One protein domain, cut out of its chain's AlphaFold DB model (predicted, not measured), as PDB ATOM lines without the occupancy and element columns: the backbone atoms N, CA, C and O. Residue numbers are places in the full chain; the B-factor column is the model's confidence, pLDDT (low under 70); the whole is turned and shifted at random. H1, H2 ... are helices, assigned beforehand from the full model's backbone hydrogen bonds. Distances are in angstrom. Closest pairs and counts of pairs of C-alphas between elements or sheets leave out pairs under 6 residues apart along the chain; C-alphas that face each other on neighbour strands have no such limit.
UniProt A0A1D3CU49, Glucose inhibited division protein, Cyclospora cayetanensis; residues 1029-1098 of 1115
ATOM      1  N   ASP A1029     153.963 232.441 318.571       83.62
ATOM      2  CA  ASP A1029     153.262 231.299 317.959       83.62
ATOM      3  C   ASP A1029     154.147 230.484 316.997       83.62
ATOM      4  O   ASP A1029     153.656 229.591 316.310       83.62
ATOM      5  N   HIS A1030     155.456 230.761 316.915       81.62
ATOM      6  CA  HIS A1030     156.348 229.917 316.121       81.62
ATOM      7  C   HIS A1030     156.308 228.464 316.641       81.62
ATOM      8  O   HIS A1030     156.298 228.251 317.862       81.62
ATOM      9  N   PRO A1031     156.307 227.467 315.736       82.62
ATOM     10  CA  PRO A1031     156.267 226.070 316.125       82.62
ATOM     11  C   PRO A1031     157.578 225.642 316.786       82.62
ATOM     12  O   PRO A1031     158.660 226.143 316.454       82.62
ATOM     13  N   ILE A1032     157.477 224.691 317.708       83.00
ATOM     14  CA  ILE A1032     158.638 224.065 318.340       83.00
ATOM     15  C   ILE A1032     159.156 222.951 317.416       83.00
ATOM     16  O   ILE A1032     158.346 222.190 316.894       83.00
ATOM     17  N   PRO A1033     160.480 222.834 317.185       79.88
ATOM     18  CA  PRO A1033     161.038 221.718 316.423       79.88
ATOM     19  C   PRO A1033     160.689 220.372 317.067       79.88
ATOM     20  O   PRO A1033     160.798 220.243 318.283       79.88
ATOM     21  N   GLU A1034     160.338 219.369 316.266       71.69
ATOM     22  CA  GLU A1034     159.978 218.037 316.776       71.69
ATOM     23  C   GLU A1034     161.219 217.259 317.278       71.69
ATOM     24  O   GLU A1034     161.167 216.584 318.309       71.69
ATOM     25  N   ASP A1035     162.375 217.454 316.628       75.50
ATOM     26  CA  ASP A1035     163.647 216.756 316.895       75.50
ATOM     27  C   ASP A1035     164.418 217.280 318.128       75.50
ATOM     28  O   ASP A1035     165.560 217.751 318.046       75.50
ATOM     29  N   LEU A1036     163.811 217.225 319.312       75.06
ATOM     30  CA  LEU A1036     164.416 217.728 320.554       75.06
ATOM     31  C   LEU A1036     165.382 216.706 321.182       75.06
ATOM     32  O   LEU A1036     165.015 215.935 322.076       75.06
ATOM     33  N   GLY A1037     166.638 216.713 320.724       72.56
ATOM     34  CA  GLY A1037     167.766 215.960 321.298       72.56
ATOM     35  C   GLY A1037     168.897 216.858 321.829       72.56
ATOM     36  O   GLY A1037     169.136 217.937 321.284       72.56
ATOM     37  N   ARG A1038     169.627 216.413 322.869       78.19
ATOM     38  CA  ARG A1038     170.773 217.166 323.440       78.19
ATOM     39  C   ARG A1038     171.933 217.334 322.459       78.19
ATOM     40  O   ARG A1038     172.611 218.348 322.520       78.19
ATOM     41  N   GLU A1039     172.133 216.381 321.554       77.88
ATOM     42  CA  GLU A1039     173.140 216.470 320.488       77.88
ATOM     43  C   GLU A1039     172.871 217.674 319.578       77.88
ATOM     44  O   GLU A1039     173.761 218.482 319.317       77.88
ATOM     45  N   GLN A1040     171.611 217.865 319.165       76.12
ATOM     46  CA  GLN A1040     171.235 219.013 318.349       76.12
ATOM     47  C   GLN A1040     171.123 220.303 319.184       76.12
ATOM     48  O   GLN A1040     171.513 221.365 318.699       76.12
ATOM     49  N   TYR A1041     170.651 220.242 320.436       84.12
ATOM     50  CA  TYR A1041     170.439 221.399 321.324       84.12
ATOM     51  C   TYR A1041     171.145 221.228 322.689       84.12
ATOM     52  O   TYR A1041     170.482 221.012 323.707       84.12
ATOM     53  N   PRO A1042     172.485 221.375 322.756       83.62
ATOM     54  CA  PRO A1042     173.265 221.073 323.965       83.62
ATOM     55  C   PRO A1042     172.995 222.015 325.146       83.62
ATOM     56  O   PRO A1042     173.301 221.674 326.288       83.62
ATOM     57  N   PHE A1043     172.400 223.184 324.888       85.81
ATOM     58  CA  PHE A1043     172.011 224.155 325.911       85.81
ATOM     59  C   PHE A1043     170.744 223.764 326.692       85.81
ATOM     60  O   PHE A1043     170.516 224.321 327.770       85.81
ATOM     61  N   LEU A1044     169.930 222.827 326.182       86.38
ATOM     62  CA  LEU A1044     168.766 222.300 326.896       86.38
ATOM     63  C   LEU A1044     169.207 221.316 327.987       86.38
ATOM     64  O   LEU A1044     170.020 220.416 327.741       86.38
ATOM     65  N   CYS A1045     168.649 221.458 329.189       82.69
ATOM     66  CA  CYS A1045     168.812 220.441 330.223       82.69
ATOM     67  C   CYS A1045     167.873 219.247 329.970       82.69
ATOM     68  O   CYS A1045     166.926 219.324 329.184       82.69
ATOM     69  N   LEU A1046     168.141 218.128 330.649       75.19
ATOM     70  CA  LEU A1046     167.307 216.927 330.547       75.19
ATOM     71  C   LEU A1046     165.857 217.207 330.972       75.19
ATOM     72  O   LEU A1046     164.940 216.794 330.277       75.19
ATOM     73  N   GLU A1047     165.647 218.001 332.027       72.38
ATOM     74  CA  GLU A1047     164.311 218.364 332.526       72.38
ATOM     75  C   GLU A1047     163.480 219.161 331.503       72.38
ATOM     76  O   GLU A1047     162.274 218.948 331.386       72.38
ATOM     77  N   GLU A1048     164.110 220.063 330.739       83.25
ATOM     78  CA  GLU A1048     163.443 220.813 329.665       83.25
ATOM     79  C   GLU A1048     163.025 219.879 328.528       83.25
ATOM     80  O   GLU A1048     161.891 219.941 328.057       83.25
ATOM     81  N   ILE A1049     163.918 218.974 328.117       83.31
ATOM     82  CA  ILE A1049     163.638 217.982 327.071       83.31
ATOM     83  C   ILE A1049     162.529 217.025 327.515       83.31
ATOM     84  O   ILE A1049     161.602 216.777 326.745       83.31
ATOM     85  N   ASP A1050     162.571 216.537 328.753       75.88
ATOM     86  CA  ASP A1050     161.542 215.657 329.307       75.88
ATOM     87  C   ASP A1050     160.191 216.379 329.431       75.88
ATOM     88  O   ASP A1050     159.160 215.797 329.099       75.88
ATOM     89  N   CYS A1051     160.168 217.662 329.816       76.31
ATOM     90  CA  CYS A1051     158.938 218.460 329.839       76.31
ATOM     91  C   CYS A1051     158.358 218.649 328.429       76.31
ATOM     92  O   CYS A1051     157.174 218.385 328.207       76.31
ATOM     93  N   LEU A1052     159.185 219.043 327.454       81.88
ATOM     94  CA  LEU A1052     158.755 219.218 326.064       81.88
ATOM     95  C   LEU A1052     158.259 217.901 325.453       81.88
ATOM     96  O   LEU A1052     157.217 217.891 324.806       81.88
ATOM     97  N   ARG A1053     158.938 216.777 325.705       81.56
ATOM     98  CA  ARG A1053     158.508 215.449 325.235       81.56
ATOM     99  C   ARG A1053     157.231 214.962 325.917       81.56
ATOM    100  O   ARG A1053     156.425 214.304 325.261       81.56
ATOM    101  N   ARG A1054     157.046 215.281 327.203       72.44
ATOM    102  CA  ARG A1054     155.868 214.902 328.000       72.44
ATOM    103  C   ARG A1054     154.606 215.641 327.571       72.44
ATOM    104  O   ARG A1054     153.554 215.017 327.501       72.44
ATOM    105  N   TYR A1055     154.697 216.950 327.344       74.06
ATOM    106  CA  TYR A1055     153.523 217.774 327.036       74.06
ATOM    107  C   TYR A1055     153.349 218.080 325.542       74.06
ATOM    108  O   TYR A1055     152.269 218.506 325.156       74.06
ATOM    109  N   ARG A1056     154.387 217.877 324.717       82.06
ATOM    110  CA  ARG A1056     154.426 218.161 323.268       82.06
ATOM    111  C   ARG A1056     153.765 219.497 322.858       82.06
ATOM    112  O   ARG A1056     152.906 219.491 321.976       82.06
ATOM    113  N   PRO A1057     154.155 220.637 323.471       83.25
ATOM    114  CA  PRO A1057     153.648 221.943 323.062       83.25
ATOM    115  C   PRO A1057     153.919 222.205 321.583       83.25
ATOM    116  O   PRO A1057     155.045 222.035 321.112       83.25
ATOM    117  N   ARG A1058     152.896 222.673 320.869       83.69
ATOM    118  CA  ARG A1058     152.971 222.995 319.442       83.69
ATOM    119  C   ARG A1058     153.736 224.289 319.205       83.69
ATOM    120  O   ARG A1058     154.506 224.367 318.253       83.69
ATOM    121  N   THR A1059     153.550 225.293 320.066       85.88
ATOM    122  CA  THR A1059     154.165 226.625 319.922       85.88
ATOM    123  C   THR A1059     155.011 227.020 321.127       85.88
ATOM    124  O   THR A1059     154.830 226.518 322.240       85.88
ATOM    125  N   PHE A1060     155.926 227.971 320.931       83.81
ATOM    126  CA  PHE A1060     156.705 228.540 322.035       83.81
ATOM    127  C   PHE A1060     155.831 229.217 323.097       83.81
ATOM    128  O   PHE A1060     156.126 229.072 324.283       83.81
ATOM    129  N   ARG A1061     154.721 229.862 322.703       81.88
ATOM    130  CA  ARG A1061     153.700 230.383 323.627       81.88
ATOM    131  C   ARG A1061     153.118 229.288 324.515       81.88
ATOM    132  O   ARG A1061     152.973 229.480 325.722       81.88
ATOM    133  N   GLU A1062     152.816 228.129 323.938       78.56
ATOM    134  CA  GLU A1062     152.341 226.977 324.698       78.56
ATOM    135  C   GLU A1062     153.432 226.451 325.646       78.56
ATOM    136  O   GLU A1062     153.187 226.346 326.844       78.56
ATOM    137  N   ALA A1063     154.667 226.226 325.179       81.75
ATOM    138  CA  ALA A1063     155.761 225.775 326.051       81.75
ATOM    139  C   ALA A1063     156.107 226.757 327.181       81.75
ATOM    140  O   ALA A1063     156.498 226.315 328.267       81.75
ATOM    141  N   ALA A1064     155.968 228.065 326.942       78.44
ATOM    142  CA  ALA A1064     156.178 229.105 327.941       78.44
ATOM    143  C   ALA A1064     155.091 229.066 329.027       78.44
ATOM    144  O   ALA A1064     155.433 228.970 330.206       78.44
ATOM    145  N   ARG A1065     153.805 229.009 328.644       72.50
ATOM    146  CA  ARG A1065     152.675 228.784 329.575       72.50
ATOM    147  C   ARG A1065     152.808 227.469 330.341       72.50
ATOM    148  O   ARG A1065     152.586 227.407 331.548       72.50
ATOM    149  N   LEU A1066     153.230 226.407 329.655       70.44
ATOM    150  CA  LEU A1066     153.493 225.118 330.289       70.44
ATOM    151  C   LEU A1066     154.742 225.146 331.187       70.44
ATOM    152  O   LEU A1066     154.915 224.248 332.018       70.44
ATOM    153  N   GLY A1067     155.589 226.168 331.066       72.56
ATOM    154  CA  GLY A1067     156.793 226.346 331.862       72.56
ATOM    155  C   GLY A1067     157.877 225.300 331.587       72.56
ATOM    156  O   GLY A1067     158.638 224.988 332.506       72.56
ATOM    157  N   CYS A1068     157.921 224.749 330.369       79.56
ATOM    158  CA  CYS A1068     158.855 223.687 329.970       79.56
ATOM    159  C   CYS A1068     160.234 224.182 329.519       79.56
ATOM    160  O   CYS A1068     161.133 223.368 329.334       79.56
ATOM    161  N   LEU A1069     160.412 225.490 329.326       79.31
ATOM    162  CA  LEU A1069     161.666 226.095 328.879       79.31
ATOM    163  C   LEU A1069     162.107 227.188 329.851       79.31
ATOM    164  O   LEU A1069     161.294 228.008 330.283       79.31
ATOM    165  N   ARG A1070     163.408 227.253 330.147       80.31
ATOM    166  CA  ARG A1070     164.017 228.451 330.741       80.31
ATOM    167  C   ARG A1070     163.998 229.588 329.705       80.31
ATOM    168  O   ARG A1070     164.217 229.315 328.523       80.31
ATOM    169  N   PRO A1071     163.849 230.862 330.113       76.06
ATOM    170  CA  PRO A1071     163.848 232.005 329.188       76.06
ATOM    171  C   PRO A1071     165.067 232.073 328.248       76.06
ATOM    172  O   PRO A1071     164.935 232.338 327.054       76.06
ATOM    173  N   ALA A1072     166.258 231.725 328.747       79.06
ATOM    174  CA  ALA A1072     167.470 231.652 327.929       79.06
ATOM    175  C   ALA A1072     167.410 230.537 326.860       79.06
ATOM    176  O   ALA A1072     167.800 230.759 325.715       79.06
ATOM    177  N   SER A1073     166.899 229.355 327.219       86.19
ATOM    178  CA  SER A1073     166.698 228.226 326.298       86.19
ATOM    179  C   SER A1073     165.677 228.555 325.213       86.19
ATOM    180  O   SER A1073     165.890 228.252 324.041       86.19
ATOM    181  N   LEU A1074     164.590 229.217 325.609       83.69
ATOM    182  CA  LEU A1074     163.526 229.707 324.741       83.69
ATOM    183  C   LEU A1074     164.064 230.681 323.679       83.69
ATOM    184  O   LEU A1074     163.859 230.458 322.485       83.69
ATOM    185  N   LEU A1075     164.832 231.700 324.091       82.75
ATOM    186  CA  LEU A1075     165.497 232.620 323.160       82.75
ATOM    187  C   LEU A1075     166.442 231.900 322.192       82.75
ATOM    188  O   LEU A1075     166.448 232.206 320.998       82.75
ATOM    189  N   GLN A1076     167.250 230.953 322.681       85.12
ATOM    190  CA  GLN A1076     168.180 230.218 321.820       85.12
ATOM    191  C   GLN A1076     167.452 229.311 320.820       85.12
ATOM    192  O   GLN A1076     167.853 229.267 319.654       85.12
ATOM    193  N   LEU A1077     166.358 228.651 321.220       83.94
ATOM    194  CA  LEU A1077     165.515 227.875 320.305       83.94
ATOM    195  C   LEU A1077     164.883 228.757 319.223       83.94
ATOM    196  O   LEU A1077     164.986 228.414 318.047       83.94
ATOM    197  N   ILE A1078     164.304 229.907 319.583       81.31
ATOM    198  CA  ILE A1078     163.680 230.834 318.620       81.31
ATOM    199  C   ILE A1078     164.714 231.443 317.667       81.31
ATOM    200  O   ILE A1078     164.473 231.528 316.462       81.31
ATOM    201  N   ARG A1079     165.899 231.820 318.166       82.25
ATOM    202  CA  ARG A1079     166.997 232.281 317.302       82.25
ATOM    203  C   ARG A1079     167.395 231.192 316.303       82.25
ATOM    204  O   ARG A1079     167.550 231.482 315.121       82.25
ATOM    205  N   ARG A1080     167.531 229.942 316.756       78.75
ATOM    206  CA  ARG A1080     168.006 228.831 315.918       78.75
ATOM    207  C   ARG A1080     166.947 228.313 314.940       78.75
ATOM    208  O   ARG A1080     167.316 227.918 313.837       78.75
ATOM    209  N   SER A1081     165.659 228.363 315.288       73.44
ATOM    210  CA  SER A1081     164.564 228.051 314.356       73.44
ATOM    211  C   SER A1081     164.445 229.107 313.253       73.44
ATOM    212  O   SER A1081     164.327 228.744 312.082       73.44
ATOM    213  N   ARG A1082     164.601 230.400 313.587       70.69
ATOM    214  CA  ARG A1082     164.708 231.489 312.599       70.69
ATOM    215  C   ARG A1082     165.926 231.322 311.688       70.69
ATOM    216  O   ARG A1082     165.767 231.390 310.473       70.69
ATOM    217  N   SER A1083     167.109 231.020 312.238       64.38
ATOM    218  CA  SER A1083     168.308 230.752 311.428       64.38
ATOM    219  C   SER A1083     168.118 229.569 310.476       64.38
ATOM    220  O   SER A1083     168.369 229.735 309.288       64.38
ATOM    221  N   LYS A1084     167.605 228.417 310.945       60.88
ATOM    222  CA  LYS A1084     167.306 227.267 310.069       60.88
ATOM    223  C   LYS A1084     166.353 227.652 308.931       60.88
ATOM    224  O   LYS A1084     166.593 227.246 307.802       60.88
ATOM    225  N   ARG A1085     165.313 228.456 309.202       58.31
ATOM    226  CA  ARG A1085     164.381 228.949 308.170       58.31
ATOM    227  C   ARG A1085     165.053 229.872 307.155       58.31
ATOM    228  O   ARG A1085     164.775 229.726 305.974       58.31
ATOM    229  N   ALA A1086     165.951 230.758 307.585       52.53
ATOM    230  CA  ALA A1086     166.736 231.589 306.671       52.53
ATOM    231  C   ALA A1086     167.654 230.738 305.775       52.53
ATOM    232  O   ALA A1086     167.711 230.966 304.572       52.53
ATOM    233  N   THR A1087     168.301 229.699 306.320       51.59
ATOM    234  CA  THR A1087     169.112 228.762 305.522       51.59
ATOM    235  C   THR A1087     168.261 227.917 304.568       51.59
ATOM    236  O   THR A1087     168.697 227.639 303.457       51.59
ATOM    237  N   PHE A1088     167.050 227.518 304.973       51.28
ATOM    238  CA  PHE A1088     166.126 226.770 304.114       51.28
ATOM    239  C   PHE A1088     165.536 227.642 303.004       51.28
ATOM    240  O   PHE A1088     165.443 227.183 301.875       51.28
ATOM    241  N   ALA A1089     165.196 228.902 303.296       50.06
ATOM    242  CA  ALA A1089     164.757 229.870 302.295       50.06
ATOM    243  C   ALA A1089     165.875 230.167 301.284       50.06
ATOM    244  O   ALA A1089     165.627 230.088 300.090       50.06
ATOM    245  N   ALA A1090     167.109 230.392 301.752       51.22
ATOM    246  CA  ALA A1090     168.273 230.588 300.884       51.22
ATOM    247  C   ALA A1090     168.610 229.345 300.035       51.22
ATOM    248  O   ALA A1090     169.025 229.478 298.887       51.22
ATOM    249  N   LYS A1091     168.409 228.128 300.569       50.12
ATOM    250  CA  LYS A1091     168.518 226.888 299.782       50.12
ATOM    251  C   LYS A1091     167.363 226.701 298.800       50.12
ATOM    252  O   LYS A1091     167.598 226.157 297.734       50.12
ATOM    253  N   ALA A1092     166.150 227.128 299.142       50.50
ATOM    254  CA  ALA A1092     164.999 227.052 298.249       50.50
ATOM    255  C   ALA A1092     165.135 228.038 297.081       50.50
ATOM    256  O   ALA A1092     164.895 227.644 295.948       50.50
ATOM    257  N   THR A1093     165.603 229.270 297.321       52.75
ATOM    258  CA  THR A1093     165.952 230.195 296.230       52.75
ATOM    259  C   THR A1093     167.093 229.632 295.389       52.75
ATOM    260  O   THR A1093     166.923 229.505 294.189       52.75
ATOM    261  N   ALA A1094     168.180 229.141 296.000       51.09
ATOM    262  CA  ALA A1094     169.285 228.534 295.248       51.09
ATOM    263  C   ALA A1094     168.896 227.260 294.463       51.09
ATOM    264  O   ALA A1094     169.545 226.940 293.473       51.09
ATOM    265  N   ALA A1095     167.858 226.529 294.887       48.00
ATOM    266  CA  ALA A1095     167.313 225.396 294.138       48.00
ATOM    267  C   ALA A1095     166.463 225.859 292.943       48.00
ATOM    268  O   ALA A1095     166.646 225.344 291.847       48.00
ATOM    269  N   VAL A1096     165.611 226.874 293.129       52.59
ATOM    270  CA  VAL A1096     164.812 227.482 292.048       52.59
ATOM    271  C   VAL A1096     165.706 228.180 291.014       52.59
ATOM    272  O   VAL A1096     165.498 228.020 289.815       52.59
ATOM    273  N   ASP A1097     166.747 228.887 291.461       48.19
ATOM    274  CA  ASP A1097     167.763 229.495 290.592       48.19
ATOM    275  C   ASP A1097     168.612 228.418 289.878       48.19
ATOM    276  O   ASP A1097     169.050 228.613 288.745       48.19
ATOM    277  N   GLY A1098     168.814 227.256 290.515       44.53
ATOM    278  CA  GLY A1098     169.508 226.100 289.941       44.53
ATOM    279  C   GLY A1098     168.701 225.370 288.860       44.53
ATOM    280  O   GLY A1098     169.254 225.043 287.812       44.53
TER     281      GLY A1098
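AT A GLANCE: This is residues 1029 to 1098 of the 1115 residues of the protein "Glucose inhibited division protein" of Cyclospora cayetanensis (UniProt A0A1D3CU49). A small compact body is drawn out on one side by a long helical arm: the body holds H1, H2, the stretch from 1029 to 1045 and residues 1071 to 1082 of H3, and residues 1083 to 1098 of H3 stick out from it. The two short helices, H1 and H2, belong to the body and stand nearly at a right angle to each other; H2 comes near H3 at Leu 1074 and runs nearly parallel to its line but the opposite way, while H1 stays apart from H3. The printed part has 70 residues with three named helices, in the order H1, H2, H3, and no named strand; the class is all helix, with 44 residues in the named helices. The whole is only just loose, close to compact, with a radius of gyration of the C-alphas of 13.7 A, and it is elongated, spanning 43 by 25 by 19 A.

IN THESE COORDINATES: The printed part begins with 17 residues that hold no named element, residues 1029 to 1045, with C-alpha 1029 at (153.262, 231.299, 317.959). H1 is residues 1046 to 1055, 14.2 A from first to last C-alpha, and begins with C-alpha 1046 at (167.307, 216.927, 330.547). H2 is residues 1060 to 1065 and measures 8.6 A. H3 is residues 1071 to 1098 and measures 40.1 A; it ends with C-alpha 1098 at (169.508, 226.100, 289.941).

HOW THE PARTS SIT: H1 and H2 are close but not clearly touching; their closest C-alphas, those of Leu 1052 and Ala 1063, are 7.2 A apart. Their lines are about perpendicular, at 87 degrees. H2 and H3 are also close but not clearly touching, with the C-alphas of Phe 1060 and Leu 1074 the closest at 7.4 A. These two run opposite ways at a shallow tilt of 15 degrees, and their centres are 20.4 A apart. H1 and H3 are apart. In H1, H2 and H3 every backbone O i to N i+4 pair is within hydrogen-bond range.

THE WHOLE: The C-alphas farthest apart are those of Gly 1067 and Gly 1098, at 43.8 A. Without residues 1083 to 1098, which stand free, the body has 54 residues, spans 24 by 24 by 19 A and has a radius of gyration of 9.7 A. The printed part has no cut. The links from H1 to H2 and from H2 to H3 are tight, with 4 and 5 residues between the helices. The mean pLDDT of the printed part is 73.3, and the 16 residues under 70 are residues 1083 to 1098.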